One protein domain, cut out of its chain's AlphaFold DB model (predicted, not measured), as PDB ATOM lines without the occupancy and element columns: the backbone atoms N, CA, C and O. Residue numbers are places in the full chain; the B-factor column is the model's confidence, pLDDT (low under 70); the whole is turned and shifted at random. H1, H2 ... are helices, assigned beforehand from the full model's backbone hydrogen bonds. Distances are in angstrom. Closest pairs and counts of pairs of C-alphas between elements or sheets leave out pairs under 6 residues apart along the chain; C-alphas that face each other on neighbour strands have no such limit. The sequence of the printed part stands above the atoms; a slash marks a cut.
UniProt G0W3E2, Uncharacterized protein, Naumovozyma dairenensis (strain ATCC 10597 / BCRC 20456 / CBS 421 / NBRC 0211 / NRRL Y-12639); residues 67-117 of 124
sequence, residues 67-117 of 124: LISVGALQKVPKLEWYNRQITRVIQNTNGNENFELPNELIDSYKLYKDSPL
ATOM      1  N   LEU A  67      20.010  16.564  -5.994       83.31
ATOM      2  CA  LEU A  67      18.755  16.165  -6.614       83.31
ATOM      3  C   LEU A  67      19.016  15.747  -8.067       83.31
ATOM      4  O   LEU A  67      19.915  16.271  -8.723       83.31
ATOM      5  N   ILE A  68      18.207  14.815  -8.564       86.31
ATOM      6  CA  ILE A  68      18.202  14.391  -9.968       86.31
ATOM      7  C   ILE A  68      17.878  15.609 -10.841       86.31
ATOM      8  O   ILE A  68      16.942  16.352 -10.523       86.31
ATOM      9  N   SER A  69      18.641  15.812 -11.922       85.62
ATOM     10  CA  SER A  69      18.538  17.006 -12.765       85.62
ATOM     11  C   SER A  69      17.178  17.120 -13.461       85.62
ATOM     12  O   SER A  69      16.512  16.129 -13.773       85.62
ATOM     13  N   VAL A  70      16.766  18.353 -13.768       86.00
ATOM     14  CA  VAL A  70      15.517  18.612 -14.507       86.00
ATOM     15  C   VAL A  70      15.551  17.954 -15.890       86.00
ATOM     16  O   VAL A  70      14.535  17.428 -16.340       86.00
ATOM     17  N   GLY A  71      16.720  17.915 -16.539       85.94
ATOM     18  CA  GLY A  71      16.899  17.234 -17.822       85.94
ATOM     19  C   GLY A  71      16.620  15.730 -17.738       85.94
ATOM     20  O   GLY A  71      15.927  15.176 -18.595       85.94
ATOM     21  N   ALA A  72      17.082  15.070 -16.673       85.81
ATOM     22  CA  ALA A  72      16.780  13.662 -16.425       85.81
ATOM     23  C   ALA A  72      15.295  13.439 -16.089       85.81
ATOM     24  O   ALA A  72      14.679  12.492 -16.588       85.81
ATOM     25  N   LEU A  73      14.684  14.337 -15.309       90.00
ATOM     26  CA  LEU A  73      13.259  14.281 -14.961       90.00
ATOM     27  C   LEU A  73      12.334  14.461 -16.170       90.00
ATOM     28  O   LEU A  73      11.281  13.828 -16.227       90.00
ATOM     29  N   GLN A  74      12.717  15.272 -17.157       90.06
ATOM     30  CA  GLN A  74      11.952  15.412 -18.401       90.06
ATOM     31  C   GLN A  74      11.904  14.100 -19.193       90.06
ATOM     32  O   GLN A  74      10.864  13.751 -19.750       90.06
ATOM     33  N   LYS A  75      13.013  13.351 -19.214       89.31
ATOM     34  CA  LYS A  75      13.098  12.046 -19.889       89.31
ATOM     35  C   LYS A  75      12.386  10.952 -19.100       89.31
ATOM     36  O   LYS A  75      11.717  10.104 -19.689       89.31
ATOM     37  N   VAL A  76      12.517  10.961 -17.770       89.88
ATOM     38  CA  VAL A  76      11.906   9.963 -16.882       89.88
ATOM     39  C   VAL A  76      11.228  10.652 -15.687       89.88
ATOM     40  O   VAL A  76      11.780  10.690 -14.585       89.88
ATOM     41  N   PRO A  77       9.971  11.109 -15.849       90.69
ATOM     42  CA  PRO A  77       9.251  11.858 -14.811       90.69
ATOM     43  C   PRO A  77       9.027  11.083 -13.510       90.69
ATOM     44  O   PRO A  77       8.850  11.666 -12.443       90.69
ATOM     45  N   LYS A  78       9.048   9.747 -13.572       91.06
ATOM     46  CA  LYS A  78       8.908   8.886 -12.389       91.06
ATOM     47  C   LYS A  78      10.038   9.094 -11.373       91.06
ATOM     48  O   LYS A  78       9.818   8.844 -10.190       91.06
ATOM     49  N   LEU A  79      11.205   9.576 -11.812       87.69
ATOM     50  CA  LEU A  79      12.344   9.846 -10.934       87.69
ATOM     51  C   LEU A  79      12.084  10.996  -9.945       87.69
ATOM     52  O   LEU A  79      12.716  11.043  -8.894       87.69
ATOM     53  N   GLU A  80      11.082  11.845 -10.199       90.94
ATOM     54  CA  GLU A  80      10.671  12.937  -9.303       90.94
ATOM     55  C   GLU A  80      10.312  12.442  -7.895       90.94
ATOM     56  O   GLU A  80      10.451  13.151  -6.898       90.94
ATOM     57  N   TRP A  81       9.858  11.190  -7.779       91.19
ATOM     58  CA  TRP A  81       9.584  10.589  -6.480       91.19
ATOM     59  C   TRP A  81      10.808  10.598  -5.555       91.19
ATOM     60  O   TRP A  81      10.637  10.883  -4.367       91.19
ATOM     61  N   TYR A  82      12.006  10.349  -6.097       87.25
ATOM     62  CA  TYR A  82      13.253  10.340  -5.332       87.25
ATOM     63  C   TYR A  82      13.624  11.738  -4.858       87.25
ATOM     64  O   TYR A  82      13.887  11.908  -3.671       87.25
ATOM     65  N   ASN A  83      13.536  12.746  -5.734       90.12
ATOM     66  CA  ASN A  83      13.769  14.138  -5.346       90.12
ATOM     67  C   ASN A  83      12.861  14.544  -4.184       90.12
ATOM     68  O   ASN A  83      13.340  15.058  -3.178       90.12
ATOM     69  N   ARG A  84      11.572  14.193  -4.250       90.12
ATOM     70  CA  ARG A  84      10.638  14.440  -3.144       90.12
ATOM     71  C   ARG A  84      11.036  13.742  -1.845       90.12
ATOM     72  O   ARG A  84      10.836  14.323  -0.782       90.12
ATOM     73  N   GLN A  85      11.566  12.517  -1.896       86.50
ATOM     74  CA  GLN A  85      12.031  11.838  -0.681       86.50
ATOM     75  C   GLN A  85      13.279  12.509  -0.112       86.50
ATOM     76  O   GLN A  85      13.322  12.773   1.084       86.50
ATOM     77  N   ILE A  86      14.251  12.846  -0.962       84.12
ATOM     78  CA  ILE A  86      15.485  13.528  -0.554       84.12
ATOM     79  C   ILE A  86      15.142  14.864   0.114       84.12
ATOM     80  O   ILE A  86      15.590  15.132   1.226       84.12
ATOM     81  N   THR A  87      14.271  15.667  -0.504       85.38
ATOM     82  CA  THR A  87      13.818  16.939   0.069       85.38
ATOM     83  C   THR A  87      13.122  16.751   1.415       85.38
ATOM     84  O   THR A  87      13.397  17.507   2.340       85.38
ATOM     85  N   ARG A  88      12.260  15.736   1.563       82.19
ATOM     86  CA  ARG A  88      11.602  15.430   2.846       82.19
ATOM     87  C   ARG A  88      12.604  15.073   3.934       82.19
ATOM     88  O   ARG A  88      12.455  15.538   5.056       82.19
ATOM     89  N   VAL A  89      13.607  14.263   3.605       78.69
ATOM     90  CA  VAL A  89      14.667  13.893   4.547       78.69
ATOM     91  C   VAL A  89      15.409  15.147   4.994       78.69
ATOM     92  O   VAL A  89      15.466  15.392   6.193       78.69
ATOM     93  N   ILE A  90      15.875  15.981   4.055       76.19
ATOM     94  CA  ILE A  90      16.593  17.235   4.343       76.19
ATOM     95  C   ILE A  90      15.754  18.176   5.220       76.19
ATOM     96  O   ILE A  90      16.250  18.710   6.209       76.19
ATOM     97  N   GLN A  91      14.473  18.359   4.888       77.44
ATOM     98  CA  GLN A  91      13.557  19.221   5.645       77.44
ATOM     99  C   GLN A  91      13.281  18.695   7.056       77.44
ATOM    100  O   GLN A  91      13.159  19.482   7.989       77.44
ATOM    101  N   ASN A  92      13.186  17.376   7.220       70.56
ATOM    102  CA  ASN A  92      12.905  16.764   8.515       70.56
ATOM    103  C   ASN A  92      14.144  16.672   9.413       70.56
ATOM    104  O   ASN A  92      13.988  16.627  10.626       70.56
ATOM    105  N   THR A  93      15.358  16.654   8.849       66.69
ATOM    106  CA  THR A  93      16.592  16.497   9.639       66.69
ATOM    107  C   THR A  93      17.185  17.809  10.149       66.69
ATOM    108  O   THR A  93      18.052  17.733  11.015       66.69
ATOM    109  N   ASN A  94      16.746  18.991   9.673       57.00
ATOM    110  CA  ASN A  94      17.125  20.333  10.175       57.00
ATOM    111  C   ASN A  94      18.596  20.470  10.654       57.00
ATOM    112  O   ASN A  94      18.885  21.160  11.630       57.00
ATOM    113  N   GLY A  95      19.529  19.788   9.980       56.28
ATOM    114  CA  GLY A  95      20.956  19.758  10.309       56.28
ATOM    115  C   GLY A  95      21.354  19.203  11.686       56.28
ATOM    116  O   GLY A  95      22.496  19.437  12.066       56.28
ATOM    117  N   ASN A  96      20.480  18.526  12.449       58.62
ATOM    118  CA  ASN A  96      20.771  18.278  13.871       58.62
ATOM    119  C   ASN A  96      20.307  16.941  14.475       58.62
ATOM    120  O   ASN A  96      20.149  16.847  15.690       58.62
ATOM    121  N   GLU A  97      20.140  15.888  13.677       56.81
ATOM    122  CA  GLU A  97      19.955  14.541  14.226       56.81
ATOM    123  C   GLU A  97      21.137  13.643  13.865       56.81
ATOM    124  O   GLU A  97      21.481  13.485  12.692       56.81
ATOM    125  N   ASN A  98      21.756  13.055  14.897       60.44
ATOM    126  CA  ASN A  98      22.691  11.937  14.782       60.44
ATOM    127  C   ASN A  98      21.942  10.743  14.173       60.44
ATOM    128  O   ASN A  98      21.468   9.857  14.880       60.44
ATOM    129  N   PHE A  99      21.788  10.747  12.853       66.12
ATOM    130  CA  PHE A  99      21.323   9.591  12.111       66.12
ATOM    131  C   PHE A  99      22.496   8.619  11.988       66.12
ATOM    132  O   PHE A  99      23.366   8.769  11.128       66.12
ATOM    133  N   GLU A 100      22.546   7.636  12.884       67.44
ATOM    134  CA  GLU A 100      23.475   6.520  12.746       67.44
ATOM    135  C   GLU A 100      23.006   5.647  11.580       67.44
ATOM    136  O   GLU A 100      21.950   5.010  11.641       67.44
ATOM    137  N   LEU A 101      23.774   5.646  10.485       71.81
ATOM    138  CA  LEU A 101      23.507   4.736   9.380       71.81
ATOM    139  C   LEU A 101      23.619   3.289   9.889       71.81
ATOM    140  O   LEU A 101      24.636   2.941  10.494       71.81
ATOM    141  N   PRO A 102      22.645   2.421   9.577       84.62
ATOM    142  CA  PRO A 102      22.791   0.984   9.753       84.62
ATOM    143  C   PRO A 102      24.096   0.474   9.132       84.62
ATOM    144  O   PRO A 102      24.447   0.865   8.012       84.62
ATOM    145  N   ASN A 103      24.795  -0.416   9.837       80.00
ATOM    146  CA  ASN A 103      26.085  -0.959   9.396       80.00
ATOM    147  C   ASN A 103      25.987  -1.598   8.004       80.00
ATOM    148  O   ASN A 103      26.873  -1.430   7.176       80.00
ATOM    149  N   GLU A 104      24.858  -2.235   7.703       78.62
ATOM    150  CA  GLU A 104      24.580  -2.868   6.417       78.62
ATOM    151  C   GLU A 104      24.582  -1.858   5.259       78.62
ATOM    152  O   GLU A 104      25.034  -2.171   4.153       78.62
ATOM    153  N   LEU A 105      24.100  -0.633   5.496       72.50
ATOM    154  CA  LEU A 105      24.115   0.440   4.499       72.50
ATOM    155  C   LEU A 105      25.509   1.047   4.352       72.50
ATOM    156  O   LEU A 105      25.916   1.354   3.233       72.50
ATOM    157  N   ILE A 106      26.252   1.171   5.453       77.75
ATOM    158  CA  ILE A 106      27.658   1.596   5.427       77.75
ATOM    159  C   ILE A 106      28.483   0.607   4.604       77.75
ATOM    160  O   ILE A 106      29.249   1.018   3.734       77.75
ATOM    161  N   ASP A 107      28.305  -0.688   4.840       78.75
ATOM    162  CA  ASP A 107      29.039  -1.745   4.152       78.75
ATOM    163  C   ASP A 107      28.648  -1.839   2.676       78.75
ATOM    164  O   ASP A 107      29.515  -1.967   1.813       78.75
ATOM    165  N   SER A 108      27.361  -1.666   2.358       71.75
ATOM    166  CA  SER A 108      26.889  -1.586   0.971       71.75
ATOM    167  C   SER A 108      27.452  -0.363   0.240       71.75
ATOM    168  O   SER A 108      27.823  -0.450  -0.930       71.75
ATOM    169  N   TYR A 109      27.548   0.781   0.922       72.56
ATOM    170  CA  TYR A 109      28.128   1.997   0.361       72.56
ATOM    171  C   TYR A 109      29.641   1.875   0.154       72.56
ATOM    172  O   TYR A 109      30.138   2.279  -0.895       72.56
ATOM    173  N   LYS A 110      30.369   1.281   1.109       77.69
ATOM    174  CA  LYS A 110      31.795   0.958   0.946       77.69
ATOM    175  C   LYS A 110      32.005   0.028  -0.237       77.69
ATOM    176  O   LYS A 110      32.803   0.338  -1.106       77.69
ATOM    177  N   LEU A 111      31.212  -1.041  -0.335       74.06
ATOM    178  CA  LEU A 111      31.267  -1.951  -1.473       74.06
ATOM    179  C   LEU A 111      31.042  -1.207  -2.793       74.06
ATOM    180  O   LEU A 111      31.783  -1.443  -3.736       74.06
ATOM    181  N   TYR A 112      30.066  -0.299  -2.866       68.25
ATOM    182  CA  TYR A 112      29.861   0.548  -4.043       68.25
ATOM    183  C   TYR A 112      31.068   1.451  -4.342       68.25
ATOM    184  O   TYR A 112      31.504   1.503  -5.487       68.25
ATOM    185  N   LYS A 113      31.601   2.152  -3.333       67.94
ATOM    186  CA  LYS A 113      32.690   3.125  -3.495       67.94
ATOM    187  C   LYS A 113      34.012   2.459  -3.877       67.94
ATOM    188  O   LYS A 113      34.752   2.999  -4.691       67.94
ATOM    189  N   ASP A 114      34.281   1.300  -3.292       72.69
ATOM    190  CA  ASP A 114      35.522   0.551  -3.476       72.69
ATOM    191  C   ASP A 114      35.439  -0.398  -4.682       72.69
ATOM    192  O   ASP A 114      36.461  -0.915  -5.130       72.69
ATOM    193  N   SER A 115      34.236  -0.636  -5.224       64.62
ATOM    194  CA  SER A 115      34.060  -1.387  -6.466       64.62
ATOM    195  C   SER A 115      34.383  -0.491  -7.661       64.62
ATOM    196  O   SER A 115      33.630   0.446  -7.935       64.62
ATOM    197  N   PRO A 116      35.434  -0.798  -8.440       56.03
ATOM    198  CA  PRO A 116      35.714  -0.083  -9.673       56.03
ATOM    199  C   PRO A 116      34.545  -0.309 -10.638       56.03
ATOM    200  O   PRO A 116      34.306  -1.428 -11.101       56.03
ATOM    201  N   LEU A 117      33.780   0.746 -10.918       53.72
ATOM    202  CA  LEU A 117      32.636   0.678 -11.833       53.72
ATOM    203  C   LEU A 117      33.103   0.578 -13.290       53.72
ATOM    204  O   LEU A 117      32.374   0.063 -14.141       53.72
TER     205      LEU A 117
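Overview. This is residues 67 to 117 of the 124 residues of an uncharacterized protein of Naumovozyma dairenensis (strain ATCC 10597 / BCRC 20456 / CBS 421 / NBRC 0211 / NRRL Y-12639) (UniProt G0W3E2). An open V of two helical arms, H2 and H3, is joined by the extended link of residues 94 to 102, with the short H1 folded back at the start of H2. The printed part has 51 residues and three named helices, H1, H2, H3 in order, and no named strand; the class is all helix. It is only just loose, close to extended, with a radius of gyration of the C-alphas of 14.4 A, and flat, spanning 35 by 34 by 14 A.

Along the chain. H1 is residues 70 to 75, from C-alpha 70 at (15.517, 18.612, -14.507). H2, residues 77 to 93, is 25.9 A long. H3, residues 103 to 114, is 16.0 A long and ends at C-alpha 114 at (35.522, 0.551, -3.476).

Arrangement. H1 and H2 are close but not clearly touching, the closest C-alphas being those of Leu 73 and Leu 79, 6.1 A apart. They run opposite ways at 35.3 degrees, only just a steep tilt. H3 is apart from H1 and from H2. Every O i to N i+4 pair is within hydrogen-bond range in H1 and H3, and 10 of 13 in H2.

Size, cuts and confidence. The C-alphas farthest apart, of Lys 75 and Asn 98, are 36.0 A apart. Residues 88 to 117 stand free. The printed part has no cut and no long link. pLDDT is under 70 at residues 93 to 100, 112 to 113 and 115 to 117.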